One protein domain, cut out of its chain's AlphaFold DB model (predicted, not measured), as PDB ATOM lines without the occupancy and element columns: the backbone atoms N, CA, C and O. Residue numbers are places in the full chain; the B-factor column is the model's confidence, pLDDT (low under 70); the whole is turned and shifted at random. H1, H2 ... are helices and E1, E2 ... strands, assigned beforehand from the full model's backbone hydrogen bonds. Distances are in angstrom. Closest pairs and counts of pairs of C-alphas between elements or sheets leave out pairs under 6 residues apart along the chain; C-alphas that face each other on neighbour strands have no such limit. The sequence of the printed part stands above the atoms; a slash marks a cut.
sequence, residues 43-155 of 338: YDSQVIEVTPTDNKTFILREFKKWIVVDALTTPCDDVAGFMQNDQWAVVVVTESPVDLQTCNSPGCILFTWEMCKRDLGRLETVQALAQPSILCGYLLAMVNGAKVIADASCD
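AT A GLANCE: This is residues 43 to 155 of the 338 residues of an uncharacterized protein of Biomphalaria glabrata (UniProt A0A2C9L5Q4). A twisted wall of four parallel strands has helix H4 packed over it, along E2 and E1, with H2 side by side with H4 and the short H3 farther out at the end of H2. H1 only grazes the sheet, and long loops, residues 43 to 64 and 95 to 107, complete the whole. The 113 printed residues run E1 H1 E2 E3 H2 H3 H4 E4, with sheet order E3 E2 E1 E4; the class is mixed, with 49 residues in named elements, under half. It is compact, radius of gyration of the C-alphas 12.8 A, spanning 33 by 30 by 27 A.

IN THESE COORDINATES: After residues 43 to 64, E1, residues 65 to 70, begins at C-alpha 65 (44.625, 85.379, 54.362) and is 16.6 A long. H1 is residues 79 to 82, E2 is 88 to 94, 18.8 A, and E3 is 108 to 112, 13.0 A. H2 is 113 to 120, 10.0 A, H3 is 124 to 127, and H4 is 135 to 143, 12.2 A. E4, 148 to 153, 16.2 A, ends at C-alpha 153 (45.592, 86.158, 37.846).

HOW THE PARTS SIT: The sheet is only just strongly twisted, its C-alphas up to 4.0 A off the best plane. Within hydrogen-bond range are N 109 and O 90, 2.8 A, across the parallel neighbours E3 and E2, N 91 and O 67, 2.8 A, across the parallel neighbours E2 and E1, and N 68 and O 150, 2.8 A, across the parallel neighbours E1 and E4. H4 is on the sheet at a height of 8.2 A; the C-alphas of Val 68 and Gly 137, the closest of E1 and H4, are 5.9 A apart. H2 touches H4 at a shallow tilt of 27 degrees, the same way, closest at C-alphas 116 and 136, 5.8 A. H2 and H3 touch only at the corner, closest at C-alphas 120 and 126, 6.6 A. In H2 and H4 every O i to N i+4 pair is within hydrogen-bond range; H1 and H3 are too short for one.

THE WHOLE: The C-alphas of Ser 45 and Asp 155, the two farthest apart, are 35.7 A apart. The printed part has no cut, and the link from E2 to E3 is long, 13 residues. Mean pLDDT of the printed part is 78.3; it is under 70 in 28 residues, among them 43 to 59 and 97 to 102.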
ATOM      1  N   TYR A  43      46.953  69.070  58.678       44.84
ATOM      2  CA  TYR A  43      47.831  70.189  58.306       44.84
ATOM      3  C   TYR A  43      48.599  70.814  59.489       44.84
ATOM      4  O   TYR A  43      49.682  71.356  59.294       44.84
ATOM      5  N   ASP A  44      48.104  70.702  60.727       45.41
ATOM      6  CA  ASP A  44      48.685  71.381  61.901       45.41
ATOM      7  C   ASP A  44      50.083  70.885  62.303       45.41
ATOM      8  O   ASP A  44      50.836  71.611  62.964       45.41
ATOM      9  N   SER A  45      50.463  69.670  61.900       44.56
ATOM     10  CA  SER A  45      51.693  69.018  62.365       44.56
ATOM     11  C   SER A  45      52.977  69.527  61.703       44.56
ATOM     12  O   SER A  45      54.058  69.027  62.015       44.56
ATOM     13  N   GLN A  46      52.903  70.503  60.788       54.12
ATOM     14  CA  GLN A  46      54.066  70.890  60.002       54.12
ATOM     15  C   GLN A  46      54.119  72.407  59.752       54.12
ATOM     16  O   GLN A  46      53.250  72.969  59.098       54.12
ATOM     17  N   VAL A  47      55.118  73.088  60.320       53.16
ATOM     18  CA  VAL A  47      55.457  74.488  60.001       53.16
ATOM     19  C   VAL A  47      56.516  74.445  58.908       53.16
ATOM     20  O   VAL A  47      57.455  73.656  59.021       53.16
ATOM     21  N   ILE A  48      56.387  75.274  57.875       58.59
ATOM     22  CA  ILE A  48      57.480  75.506  56.930       58.59
ATOM     23  C   ILE A  48      57.982  76.917  57.177       58.59
ATOM     24  O   ILE A  48      57.306  77.892  56.854       58.59
ATOM     25  N   GLU A  49      59.164  77.015  57.772       55.81
ATOM     26  CA  GLU A  49      59.907  78.267  57.818       55.81
ATOM     27  C   GLU A  49      60.522  78.479  56.435       55.81
ATOM     28  O   GLU A  49      61.470  77.797  56.052       55.81
ATOM     29  N   VAL A  50      59.938  79.385  55.652       54.44
ATOM     30  CA  VAL A  50      60.560  79.828  54.405       54.44
ATOM     31  C   VAL A  50      61.488  80.973  54.772       54.44
ATOM     32  O   VAL A  50      61.033  81.991  55.285       54.44
ATOM     33  N   THR A  51      62.786  80.810  54.535       47.88
ATOM     34  CA  THR A  51      63.746  81.912  54.613       47.88
ATOM     35  C   THR A  51      63.520  82.830  53.410       47.88
ATOM     36  O   THR A  51      63.778  82.405  52.280       47.88
ATOM     37  N   PRO A  52      63.041  84.071  53.606       50.00
ATOM     38  CA  PRO A  52      63.032  85.072  52.553       50.00
ATOM     39  C   PRO A  52      64.476  85.420  52.179       50.00
ATOM     40  O   PRO A  52      65.406  85.227  52.969       50.00
ATOM     41  N   THR A  53      64.652  85.992  50.994       46.44
ATOM     42  CA  THR A  53      65.927  86.464  50.428       46.44
ATOM     43  C   THR A  53      66.745  87.390  51.348       46.44
ATOM     44  O   THR A  53      67.953  87.493  51.161       46.44
ATOM     45  N   ASP A  54      66.138  87.970  52.393       41.88
ATOM     46  CA  ASP A  54      66.741  88.981  53.279       41.88
ATOM     47  C   ASP A  54      67.108  88.503  54.706       41.88
ATOM     48  O   ASP A  54      67.168  89.303  55.642       41.88
ATOM     49  N   ASN A  55      67.397  87.213  54.925       40.41
ATOM     50  CA  ASN A  55      67.940  86.688  56.201       40.41
ATOM     51  C   ASN A  55      67.078  86.912  57.473       40.41
ATOM     52  O   ASN A  55      67.545  86.655  58.585       40.41
ATOM     53  N   LYS A  56      65.815  87.340  57.354       41.81
ATOM     54  CA  LYS A  56      64.851  87.383  58.469       41.81
ATOM     55  C   LYS A  56      63.928  86.173  58.400       41.81
ATOM     56  O   LYS A  56      63.162  86.048  57.456       41.81
ATOM     57  N   THR A  57      63.962  85.298  59.401       48.59
ATOM     58  CA  THR A  57      62.978  84.218  59.539       48.59
ATOM     59  C   THR A  57      61.611  84.819  59.856       48.59
ATOM     60  O   THR A  57      61.405  85.400  60.919       48.59
ATOM     61  N   PHE A  58      60.677  84.719  58.910       55.59
ATOM     62  CA  PHE A  58      59.300  85.168  59.094       55.59
ATOM     63  C   PHE A  58      58.397  83.963  59.383       55.59
ATOM     64  O   PHE A  58      58.452  82.951  58.680       55.59
ATOM     65  N   ILE A  59      57.549  84.056  60.413       64.19
ATOM     66  CA  ILE A  59      56.608  82.986  60.758       64.19
ATOM     67  C   ILE A  59      55.336  83.165  59.927       64.19
ATOM     68  O   ILE A  59      54.402  83.866  60.302       64.19
ATOM     69  N   LEU A  60      55.265  82.460  58.802       70.88
ATOM     70  CA  LEU A  60      54.138  82.521  57.862       70.88
ATOM     71  C   LEU A  60      52.770  82.156  58.471       70.88
ATOM     72  O   LEU A  60      51.734  82.514  57.918       70.88
ATOM     73  N   ARG A  61      52.741  81.480  59.629       64.56
ATOM     74  CA  ARG A  61      51.502  81.087  60.332       64.56
ATOM     75  C   ARG A  61      50.671  82.252  60.873       64.56
ATOM     76  O   ARG A  61      49.502  82.043  61.233       64.56
ATOM     77  N   GLU A  62      51.260  83.439  60.967       79.75
ATOM     78  CA  GLU A  62      50.556  84.649  61.401       79.75
ATOM     79  C   GLU A  62      49.489  85.065  60.379       79.75
ATOM     80  O   GLU A  62      48.394  85.479  60.764       79.75
ATOM     81  N   PHE A  63      49.731  84.821  59.089       85.94
ATOM     82  CA  PHE A  63      48.791  85.159  58.028       85.94
ATOM     83  C   PHE A  63      47.662  84.135  57.903       85.94
ATOM     84  O   PHE A  63      47.871  82.954  57.610       85.94
ATOM     85  N   LYS A  64      46.421  84.602  58.078       91.75
ATOM     86  CA  LYS A  64      45.208  83.801  57.819       91.75
ATOM     87  C   LYS A  64      44.657  83.984  56.410       91.75
ATOM     88  O   LYS A  64      43.899  83.126  55.956       91.75
ATOM     89  N   LYS A  65      45.045  85.055  55.723       92.44
ATOM     90  CA  LYS A  65      44.625  85.379  54.362       92.44
ATOM     91  C   LYS A  65      45.846  85.319  53.446       92.44
ATOM     92  O   LYS A  65      46.911  85.809  53.812       92.44
ATOM     93  N   TRP A  66      45.701  84.658  52.306       94.06
ATOM     94  CA  TRP A  66      46.794  84.390  51.374       94.06
ATOM     95  C   TRP A  66      46.370  84.720  49.950       94.06
ATOM     96  O   TRP A  66      45.292  84.316  49.534       94.06
ATOM     97  N   ILE A  67      47.210  85.416  49.195       92.62
ATOM     98  CA  ILE A  67      47.056  85.628  47.757       92.62
ATOM     99  C   ILE A  67      48.058  84.712  47.069       92.62
ATOM    100  O   ILE A  67      49.255  84.789  47.338       92.62
ATOM    101  N   VAL A  68      47.573  83.831  46.203       92.94
ATOM    102  CA  VAL A  68      48.407  82.974  45.364       92.94
ATOM    103  C   VAL A  68      48.328  83.498  43.945       92.94
ATOM    104  O   VAL A  68      47.251  83.557  43.354       92.94
ATOM    105  N   VAL A  69      49.482  83.884  43.421       89.62
ATOM    106  CA  VAL A  69      49.632  84.488  42.103       89.62
ATOM    107  C   VAL A  69      50.318  83.487  41.179       89.62
ATOM    108  O   VAL A  69      51.390  82.966  41.502       89.62
ATOM    109  N   ASP A  70      49.696  83.218  40.033       87.44
ATOM    110  CA  ASP A  70      50.248  82.354  38.988       87.44
ATOM    111  C   ASP A  70      51.147  83.142  38.031       87.44
ATOM    112  O   ASP A  70      50.652  83.764  37.094       87.44
ATOM    113  N   ALA A  71      52.460  83.112  38.251       85.50
ATOM    114  CA  ALA A  71      53.441  83.738  37.362       85.50
ATOM    115  C   ALA A  71      54.204  82.703  36.512       85.50
ATOM    116  O   ALA A  71      55.275  83.004  35.991       85.50
ATOM    117  N   LEU A  72      53.680  81.476  36.367       81.38
ATOM    118  CA  LEU A  72      54.328  80.419  35.574       81.38
ATOM    119  C   LEU A  72      54.187  80.642  34.064       81.38
ATOM    120  O   LEU A  72      55.068  80.270  33.298       81.38
ATOM    121  N   THR A  73      53.065  81.218  33.624       71.56
ATOM    122  CA  THR A  73      52.717  81.321  32.193       71.56
ATOM    123  C   THR A  73      52.735  82.746  31.657       71.56
ATOM    124  O   THR A  73      52.767  82.955  30.445       71.56
ATOM    125  N   THR A  74      52.656  83.751  32.523       69.44
ATOM    126  CA  THR A  74      52.617  85.163  32.134       69.44
ATOM    127  C   THR A  74      53.340  85.978  33.209       69.44
ATOM    128  O   THR A  74      53.056  85.764  34.390       69.44
ATOM    129  N   PRO A  75      54.266  86.885  32.838       67.94
ATOM    130  CA  PRO A  75      54.881  87.796  33.793       67.94
ATOM    131  C   PRO A  75      53.811  88.607  34.524       67.94
ATOM    132  O   PRO A  75      52.832  89.055  33.929       67.94
ATOM    133  N   CYS A  76      53.994  88.767  35.827       71.75
ATOM    134  CA  CYS A  76      53.073  89.501  36.677       71.75
ATOM    135  C   CYS A  76      53.663  90.886  36.961       71.75
ATOM    136  O   CYS A  76      54.441  91.055  37.901       71.75
ATOM    137  N   ASP A  77      53.305  91.875  36.142       65.06
ATOM    138  CA  ASP A  77      53.906  93.214  36.222       65.06
ATOM    139  C   ASP A  77      53.479  93.992  37.483       65.06
ATOM    140  O   ASP A  77      54.209  94.865  37.952       65.06
ATOM    141  N   ASP A  78      52.337  93.642  38.090       67.50
ATOM    142  CA  ASP A  78      51.753  94.374  39.224       67.50
ATOM    143  C   ASP A  78      51.528  93.504  40.476       67.50
ATOM    144  O   ASP A  78      50.481  93.534  41.124       67.50
ATOM    145  N   VAL A  79      52.546  92.725  40.868       76.81
ATOM    146  CA  VAL A  79      52.565  92.055  42.192       76.81
ATOM    147  C   VAL A  79      52.489  93.082  43.330       76.81
ATOM    148  O   VAL A  79      51.961  92.791  44.403       76.81
ATOM    149  N   ALA A  80      52.980  94.303  43.089       75.94
ATOM    150  CA  ALA A  80      52.946  95.400  44.048       75.94
ATOM    151  C   ALA A  80      51.523  95.734  44.515       75.94
ATOM    152  O   ALA A  80      51.341  96.018  45.701       75.94
ATOM    153  N   GLY A  81      50.523  95.636  43.632       76.94
ATOM    154  CA  GLY A  81      49.111  95.781  43.985       76.94
ATOM    155  C   GLY A  81      48.652  94.823  45.088       76.94
ATOM    156  O   GLY A  81      47.986  95.250  46.026       76.94
ATOM    157  N   PHE A  82      49.071  93.556  45.038       80.00
ATOM    158  CA  PHE A  82      48.665  92.539  46.019       80.00
ATOM    159  C   PHE A  82      49.327  92.706  47.390       80.00
ATOM    160  O   PHE A  82      48.794  92.242  48.393       80.00
ATOM    161  N   MET A  83      50.479  93.375  47.452       80.75
ATOM    162  CA  MET A  83      51.230  93.573  48.695       80.75
ATOM    163  C   MET A  83      50.794  94.807  49.495       80.75
ATOM    164  O   MET A  83      51.397  95.102  50.526       80.75
ATOM    165  N   GLN A  84      49.796  95.561  49.027       79.56
ATOM    166  CA  GLN A  84      49.353  96.790  49.699       79.56
ATOM    167  C   GLN A  84      48.670  96.521  51.049       79.56
ATOM    168  O   GLN A  84      48.587  97.429  51.874       79.56
ATOM    169  N   ASN A  85      48.195  95.294  51.282       79.12
ATOM    170  CA  ASN A  85      47.481  94.908  52.492       79.12
ATOM    171  C   ASN A  85      48.348  93.994  53.374       79.12
ATOM    172  O   ASN A  85      48.683  92.873  52.993       79.12
ATOM    173  N   ASP A  86      48.676  94.469  54.575       83.62
ATOM    174  CA  ASP A  86      49.522  93.777  55.550       83.62
ATOM    175  C   ASP A  86      48.835  92.589  56.245       83.62
ATOM    176  O   ASP A  86      49.490  91.838  56.963       83.62
ATOM    177  N   GLN A  87      47.538  92.372  56.019       85.94
ATOM    178  CA  GLN A  87      46.813  91.197  56.511       85.94
ATOM    179  C   GLN A  87      46.949  89.976  55.595       85.94
ATOM    180  O   GLN A  87      46.552  88.869  55.987       85.94
ATOM    181  N   TRP A  88      47.475  90.166  54.383       89.44
ATOM    182  CA  TRP A  88      47.616  89.121  53.379       89.44
ATOM    183  C   TRP A  88      49.081  88.736  53.191       89.44
ATOM    184  O   TRP A  88      49.935  89.577  52.920       89.44
ATOM    185  N   ALA A  89      49.362  87.435  53.263       92.31
ATOM    186  CA  ALA A  89      50.574  86.896  52.663       92.31
ATOM    187  C   ALA A  89      50.380  86.800  51.148       92.31
ATOM    188  O   ALA A  89      49.312  86.402  50.685       92.31
ATOM    189  N   VAL A  90      51.412  87.100  50.372       91.19
ATOM    190  CA  VAL A  90      51.412  86.966  48.915       91.19
ATOM    191  C   VAL A  90      52.438  85.909  48.543       91.19
ATOM    192  O   VAL A  90      53.610  86.035  48.876       91.19
ATOM    193  N   VAL A  91      52.025  84.861  47.843       92.12
ATOM    194  CA  VAL A  91      52.943  83.892  47.245       92.12
ATOM    195  C   VAL A  91      52.830  83.967  45.733       92.12
ATOM    196  O   VAL A  91      51.761  83.761  45.160       92.12
ATOM    197  N   VAL A  92      53.952  84.254  45.086       90.31
ATOM    198  CA  VAL A  92      54.063  84.288  43.633       90.31
ATOM    199  C   VAL A  92      54.764  83.019  43.183       90.31
ATOM    200  O   VAL A  92      55.938  82.803  43.489       90.31
ATOM    201  N   VAL A  93      54.028  82.157  42.488       90.06
ATOM    202  CA  VAL A  93      54.562  80.899  41.964       90.06
ATOM    203  C   VAL A  93      55.208  81.180  40.613       90.06
ATOM    204  O   VAL A  93      54.523  81.597  39.684       90.06
ATOM    205  N   THR A  94      56.518  80.966  40.515       87.38
ATOM    206  CA  THR A  94      57.333  81.315  39.338       87.38
ATOM    207  C   THR A  94      58.333  80.204  39.014       87.38
ATOM    208  O   THR A  94      58.698  79.410  39.883       87.38
ATOM    209  N   GLU A  95      58.795  80.138  37.765       83.69
ATOM    210  CA  GLU A  95      59.897  79.252  37.372       83.69
ATOM    211  C   GLU A  95      61.265  79.812  37.784       83.69
ATOM    212  O   GLU A  95      62.160  79.045  38.138       83.69
ATOM    213  N   SER A  96      61.424  81.139  37.786       74.50
ATOM    214  CA  SER A  96      62.688  81.809  38.091       74.50
ATOM    215  C   SER A  96      62.483  82.959  39.082       74.50
ATOM    216  O   SER A  96      61.606  83.804  38.886       74.50
ATOM    217  N   PRO A  97      63.308  83.050  40.142       65.44
ATOM    218  CA  PRO A  97      63.257  84.163  41.087       65.44
ATOM    219  C   PRO A  97      63.773  85.479  40.481       65.44
ATOM    220  O   PRO A  97      63.573  86.537  41.068       65.44
ATOM    221  N   VAL A  98      64.443  85.428  39.323       56.75
ATOM    222  CA  VAL A  98      65.037  86.598  38.653       56.75
ATOM    223  C   VAL A  98      63.975  87.485  37.996       56.75
ATOM    224  O   VAL A  98      64.190  88.686  37.847       56.75
ATOM    225  N   ASP A  99      62.815  86.921  37.660       54.75
ATOM    226  CA  ASP A  99      61.829  87.587  36.803       54.75
ATOM    227  C   ASP A  99      60.945  88.601  37.554       54.75
ATOM    228  O   ASP A  99      60.134  89.288  36.939       54.75
ATOM    229  N   LEU A 100      61.103  88.742  38.878       60.00
ATOM    230  CA  LEU A 100      60.250  89.594  39.710       60.00
ATOM    231  C   LEU A 100      61.069  90.381  40.749       60.00
ATOM    232  O   LEU A 100      61.242  89.948  41.884       60.00
ATOM    233  N   GLN A 101      61.505  91.599  40.401       58.34
ATOM    234  CA  GLN A 101      62.073  92.571  41.365       58.34
ATOM    235  C   GLN A 101      61.030  93.155  42.345       58.34
ATOM    236  O   GLN A 101      61.316  94.082  43.104       58.34
ATOM    237  N   THR A 102      59.797  92.656  42.311       66.25
ATOM    238  CA  THR A 102      58.633  93.282  42.940       66.25
ATOM    239  C   THR A 102      58.316  92.736  44.328       66.25
ATOM    240  O   THR A 102      57.649  93.427  45.083       66.25
ATOM    241  N   CYS A 103      58.809  91.564  44.729       75.69
ATOM    242  CA  CYS A 103      58.423  90.906  45.984       75.69
ATOM    243  C   CYS A 103      59.299  91.330  47.183       75.69
ATOM    244  O   CYS A 103      60.042  90.529  47.742       75.69
ATOM    245  N   ASN A 104      59.217  92.607  47.573       74.44
ATOM    246  CA  ASN A 104      60.095  93.211  48.596       74.44
ATOM    247  C   ASN A 104      59.435  93.364  49.985       74.44
ATOM    248  O   ASN A 104      59.990  94.010  50.873       74.44
ATOM    249  N   SER A 105      58.230  92.817  50.179       75.88
ATOM    250  CA  SER A 105      57.500  92.876  51.454       75.88
ATOM    251  C   SER A 105      57.759  91.627  52.311       75.88
ATOM    252  O   SER A 105      57.829  90.534  51.751       75.88
ATOM    253  N   PRO A 106      57.818  91.725  53.658       74.31
ATOM    254  CA  PRO A 106      57.968  90.566  54.550       74.31
ATOM    255  C   PRO A 106      56.887  89.485  54.393       74.31
ATOM    256  O   PRO A 106      57.129  88.327  54.720       74.31
ATOM    257  N   GLY A 107      55.701  89.861  53.909       83.06
ATOM    258  CA  GLY A 107      54.601  88.941  53.614       83.06
ATOM    259  C   GLY A 107      54.619  88.374  52.194       83.06
ATOM    260  O   GLY A 107      53.722  87.608  51.856       83.06
ATOM    261  N   CYS A 108      55.591  88.748  51.357       87.38
ATOM    262  CA  CYS A 108      55.686  88.304  49.973       87.38
ATOM    263  C   CYS A 108      56.728  87.187  49.809       87.38
ATOM    264  O   CYS A 108      57.842  87.273  50.323       87.38
ATOM    265  N   ILE A 109      56.369  86.134  49.073       88.69
ATOM    266  CA  ILE A 109      57.201  84.955  48.834       88.69
ATOM    267  C   ILE A 109      57.270  84.688  47.333       88.69
ATOM    268  O   ILE A 109      56.258  84.367  46.710       88.69
ATOM    269  N   LEU A 110      58.471  84.729  46.764       88.62
ATOM    270  CA  LEU A 110      58.732  84.116  45.462       88.62
ATOM    271  C   LEU A 110      58.926  82.617  45.681       88.62
ATOM    272  O   LEU A 110      59.856  82.211  46.378       88.62
ATOM    273  N   PHE A 111      58.035  81.794  45.132       89.38
ATOM    274  CA  PHE A 111      58.026  80.357  45.389       89.38
ATOM    275  C   PHE A 111      58.291  79.569  44.114       89.38
ATOM    276  O   PHE A 111      57.418  79.422  43.257       89.38
ATOM    277  N   THR A 112      59.520  79.064  43.998       89.75
ATOM    278  CA  THR A 112      59.952  78.297  42.827       89.75
ATOM    279  C   THR A 112      59.606  76.819  42.946       89.75
ATOM    280  O   THR A 112      59.297  76.296  44.025       89.75
ATOM    281  N   TRP A 113      59.707  76.100  41.831       90.25
ATOM    282  CA  TRP A 113      59.506  74.653  41.814       90.25
ATOM    283  C   TRP A 113      60.516  73.896  42.692       90.25
ATOM    284  O   TRP A 113      60.171  72.902  43.339       90.25
ATOM    285  N   GLU A 114      61.757  74.367  42.775       90.31
ATOM    286  CA  GLU A 114      62.788  73.820  43.661       90.31
ATOM    287  C   GLU A 114      62.389  73.979  45.126       90.31
ATOM    288  O   GLU A 114      62.505  73.021  45.893       90.31
ATOM    289  N   MET A 115      61.872  75.155  45.500       90.44
ATOM    290  CA  MET A 115      61.368  75.412  46.851       90.44
ATOM    291  C   MET A 115      60.160  74.528  47.155       90.44
ATOM    292  O   MET A 115      60.122  73.900  48.209       90.44
ATOM    293  N   CYS A 116      59.230  74.372  46.209       90.69
ATOM    294  CA  CYS A 116      58.098  73.459  46.365       90.69
ATOM    295  C   CYS A 116      58.552  72.019  46.644       90.69
ATOM    296  O   CYS A 116      58.113  71.409  47.620       90.69
ATOM    297  N   LYS A 117      59.483  71.477  45.851       90.88
ATOM    298  CA  LYS A 117      60.019  70.125  46.082       90.88
ATOM    299  C   LYS A 117      60.761  70.011  47.414       90.88
ATOM    300  O   LYS A 117      60.608  69.004  48.102       90.88
ATOM    301  N   ARG A 118      61.557  71.015  47.782       90.69
ATOM    302  CA  ARG A 118      62.337  71.021  49.029       90.69
ATOM    303  C   ARG A 118      61.435  71.088  50.262       90.69
ATOM    304  O   ARG A 118      61.597  70.290  51.181       90.69
ATOM    305  N   ASP A 119      60.478  72.008  50.259       87.12
ATOM    306  CA  ASP A 119      59.717  72.389  51.450       87.12
ATOM    307  C   ASP A 119      58.430  71.555  51.598       87.12
ATOM    308  O   ASP A 119      58.020  71.182  52.704       87.12
ATOM    309  N   LEU A 120      57.808  71.195  50.471       89.62
ATOM    310  CA  LEU A 120      56.540  70.464  50.411       89.62
ATOM    311  C   LEU A 120      56.674  69.036  49.857       89.62
ATOM    312  O   LEU A 120      55.683  68.311  49.849       89.62
ATOM    313  N   GLY A 121      57.861  68.579  49.439       86.56
ATOM    314  CA  GLY A 121      58.046  67.292  48.738       86.56
ATOM    315  C   GLY A 121      57.653  66.029  49.511       86.56
ATOM    316  O   GLY A 121      57.524  64.952  48.934       86.56
ATOM    317  N   ARG A 122      57.421  66.136  50.820       86.94
ATOM    318  CA  ARG A 122      56.852  65.055  51.647       86.94
ATOM    319  C   ARG A 122      55.341  64.878  51.483       86.94
ATOM    320  O   ARG A 122      54.812  63.862  51.918       86.94
ATOM    321  N   LEU A 123      54.647  65.856  50.905       84.94
ATOM    322  CA  LEU A 123      53.231  65.738  50.581       84.94
ATOM    323  C   LEU A 123      53.091  64.872  49.327       84.94
ATOM    324  O   LEU A 123      53.658  65.197  48.284       84.94
ATOM    325  N   GLU A 124      52.295  63.805  49.405       85.06
ATOM    326  CA  GLU A 124      52.028  62.913  48.263       85.06
ATOM    327  C   GLU A 124      51.519  63.687  47.038       85.06
ATOM    328  O   GLU A 124      51.903  63.398  45.907       85.06
ATOM    329  N   THR A 125      50.719  64.736  47.264       80.94
ATOM    330  CA  THR A 125      50.237  65.631  46.205       80.94
ATOM    331  C   THR A 125      51.381  66.274  45.426       80.94
ATOM    332  O   THR A 125      51.290  66.347  44.209       80.94
ATOM    333  N   VAL A 126      52.465  66.697  46.089       84.56
ATOM    334  CA  VAL A 126      53.633  67.302  45.422       84.56
ATOM    335  C   VAL A 126      54.436  66.255  44.663       84.56
ATOM    336  O   VAL A 126      54.892  66.526  43.559       84.56
ATOM    337  N   GLN A 127      54.563  65.044  45.208       84.00
ATOM    338  CA  GLN A 127      55.252  63.941  44.528       84.00
ATOM    339  C   GLN A 127      54.548  63.519  43.232       84.00
ATOM    340  O   GLN A 127      55.198  63.039  42.306       84.00
ATOM    341  N   ALA A 128      53.229  63.708  43.159       83.06
ATOM    342  CA  ALA A 128      52.444  63.443  41.961       83.06
ATOM    343  C   ALA A 128      52.572  64.538  40.879       83.06
ATOM    344  O   ALA A 128      52.144  64.316  39.745       83.06
ATOM    345  N   LEU A 129      53.141  65.709  41.197       82.88
ATOM    346  CA  LEU A 129      53.338  66.791  40.230       82.88
ATOM    347  C   LEU A 129      54.577  66.520  39.369       82.88
ATOM    348  O   LEU A 129      55.688  66.361  39.871       82.88
ATOM    349  N   ALA A 130      54.387  66.505  38.050       81.75
ATOM    350  CA  ALA A 130      55.467  66.276  37.090       81.75
ATOM    351  C   ALA A 130      56.250  67.552  36.725       81.75
ATOM    352  O   ALA A 130      57.368  67.462  36.224       81.75
ATOM    353  N   GLN A 131      55.661  68.727  36.949       84.75
ATOM    354  CA  GLN A 131      56.160  70.021  36.479       84.75
ATOM    355  C   GLN A 131      55.777  71.140  37.467       84.75
ATOM    356  O   GLN A 131      54.920  70.899  38.328       84.75
ATOM    357  N   PRO A 132      56.381  72.345  37.356       85.44
ATOM    358  CA  PRO A 132      55.972  73.512  38.132       85.44
ATOM    359  C   PRO A 132      54.457  73.722  38.080       85.44
ATOM    360  O   PRO A 132      53.819  73.526  37.046       85.44
ATOM    361  N   SER A 133      53.859  74.073  39.216       87.31
ATOM    362  CA  SER A 133      52.408  74.202  39.315       87.31
ATOM    363  C   SER A 133      52.011  75.194  40.393       87.31
ATOM    364  O   SER A 133      52.529  75.144  41.509       87.31
ATOM    365  N   ILE A 134      51.003  76.012  40.096       88.56
ATOM    366  CA  ILE A 134      50.345  76.898  41.062       88.56
ATOM    367  C   ILE A 134      49.837  76.154  42.311       88.56
ATOM    368  O   ILE A 134      49.768  76.729  43.397       88.56
ATOM    369  N   LEU A 135      49.570  74.844  42.196       90.00
ATOM    370  CA  LEU A 135      49.198  73.982  43.323       90.00
ATOM    371  C   LEU A 135      50.219  74.042  44.468       90.00
ATOM    372  O   LEU A 135      49.838  73.933  45.631       90.00
ATOM    373  N   CYS A 136      51.497  74.267  44.160       90.62
ATOM    374  CA  CYS A 136      52.536  74.496  45.157       90.62
ATOM    375  C   CYS A 136      52.234  75.704  46.051       90.62
ATOM    376  O   CYS A 136      52.382  75.607  47.267       90.62
ATOM    377  N   GLY A 137      51.771  76.816  45.471       92.44
ATOM    378  CA  GLY A 137      51.392  78.015  46.221       92.44
ATOM    379  C   GLY A 137      50.186  77.766  47.126       92.44
ATOM    380  O   GLY A 137      50.203  78.138  48.299       92.44
ATOM    381  N   TYR A 138      49.176  77.045  46.628       93.81
ATOM    382  CA  TYR A 138      48.023  76.643  47.441       93.81
ATOM    383  C   TYR A 138      48.425  75.756  48.613       93.81
ATOM    384  O   TYR A 138      48.032  76.016  49.750       93.81
ATOM    385  N   LEU A 139      49.236  74.732  48.358       92.69
ATOM    386  CA  LEU A 139      49.713  73.832  49.402       92.69
ATOM    387  C   LEU A 139      50.554  74.581  50.436       92.69
ATOM    388  O   LEU A 139      50.354  74.351  51.627       92.69
ATOM    389  N   LEU A 140      51.421  75.507  50.007       92.75
ATOM    390  CA  LEU A 140      52.201  76.356  50.910       92.75
ATOM    391  C   LEU A 140      51.295  77.181  51.833       92.75
ATOM    392  O   LEU A 140      51.517  77.199  53.046       92.75
ATOM    393  N   ALA A 141      50.259  77.822  51.289       93.94
ATOM    394  CA  ALA A 141      49.295  78.581  52.082       93.94
ATOM    395  C   ALA A 141      48.545  77.674  53.079       93.94
ATOM    396  O   ALA A 141      48.433  77.987  54.268       93.94
ATOM    397  N   MET A 142      48.077  76.505  52.625       93.19
ATOM    398  CA  MET A 142      47.320  75.556  53.452       93.19
ATOM    399  C   MET A 142      48.139  75.002  54.624       93.19
ATOM    400  O   MET A 142      47.652  75.017  55.757       93.19
ATOM    401  N   VAL A 143      49.379  74.551  54.396       90.75
ATOM    402  CA  VAL A 143      50.238  74.026  55.483       90.75
ATOM    403  C   VAL A 143      50.641  75.110  56.484       90.75
ATOM    404  O   VAL A 143      50.881  74.817  57.654       90.75
ATOM    405  N   ASN A 144      50.654  76.374  56.055       90.31
ATOM    406  CA  ASN A 144      50.878  77.519  56.933       90.31
ATOM    407  C   ASN A 144      49.590  78.047  57.590       90.31
ATOM    408  O   ASN A 144      49.614  79.062  58.280       90.31
ATOM    409  N   GLY A 145      48.474  77.320  57.482       91.00
ATOM    410  CA  GLY A 145      47.265  77.593  58.256       91.00
ATOM    411  C   GLY A 145      46.369  78.681  57.670       91.00
ATOM    412  O   GLY A 145      45.621  79.310  58.430       91.00
ATOM    413  N   ALA A 146      46.419  78.884  56.348       93.81
ATOM    414  CA  ALA A 146      45.479  79.738  55.634       93.81
ATOM    415  C   ALA A 146      44.018  79.393  55.979       93.81
ATOM    416  O   ALA A 146      43.639  78.233  56.171       93.81
ATOM    417  N   LYS A 147      43.187  80.430  56.050       92.75
ATOM    418  CA  LYS A 147      41.727  80.352  56.206       92.75
ATOM    419  C   LYS A 147      40.995  80.907  54.997       92.75
ATOM    420  O   LYS A 147      39.878  80.477  54.716       92.75
ATOM    421  N   VAL A 148      41.653  81.812  54.282       93.12
ATOM    422  CA  VAL A 148      41.191  82.391  53.028       93.12
ATOM    423  C   VAL A 148      42.355  82.364  52.047       93.12
ATOM    424  O   VAL A 148      43.463  82.766  52.406       93.12
ATOM    425  N   ILE A 149      42.107  81.879  50.832       94.38
ATOM    426  CA  ILE A 149      43.059  81.928  49.726       94.38
ATOM    427  C   ILE A 149      42.405  82.644  48.547       94.38
ATOM    428  O   ILE A 149      41.341  82.243  48.087       94.38
ATOM    429  N   ALA A 150      43.056  83.681  48.047       92.44
ATOM    430  CA  ALA A 150      42.750  84.345  46.796       92.44
ATOM    431  C   ALA A 150      43.595  83.724  45.670       92.44
ATOM    432  O   ALA A 150      44.819  83.795  45.717       92.44
ATOM    433  N   ASP A 151      42.951  83.117  44.675       90.06
ATOM    434  CA  ASP A 151      43.536  82.796  43.367       90.06
ATOM    435  C   ASP A 151      43.516  84.074  42.526       90.06
ATOM    436  O   ASP A 151      42.456  84.532  42.076       90.06
ATOM    437  N   ALA A 152      44.688  84.678  42.379       85.88
ATOM    438  CA  ALA A 152      44.886  85.879  41.593       85.88
ATOM    439  C   ALA A 152      45.500  85.533  40.231       85.88
ATOM    440  O   ALA A 152      46.353  84.652  40.099       85.88
ATOM    441  N   SER A 153      45.068  86.261  39.206       75.62
ATOM    442  CA  SER A 153      45.592  86.158  37.846       75.62
ATOM    443  C   SER A 153      46.360  87.428  37.498       75.62
ATOM    444  O   SER A 153      45.897  88.529  37.797       75.62
ATOM    445  N   CYS A 154      47.495  87.275  36.812       75.06
ATOM    446  CA  CYS A 154      48.235  88.402  36.242       75.06
ATOM    447  C   CYS A 154      47.426  89.158  35.172       75.06
ATOM    448  O   CYS A 154      47.684  90.331  34.940       75.06
ATOM    449  N   ASP A 155      46.437  88.515  34.540       72.38
ATOM    450  CA  ASP A 155      45.626  89.125  33.478       72.38
ATOM    451  C   ASP A 155      44.549  90.078  34.019       72.38
ATOM    452  O   ASP A 155      44.034  90.915  33.281       72.38
TER     453      ASP A 155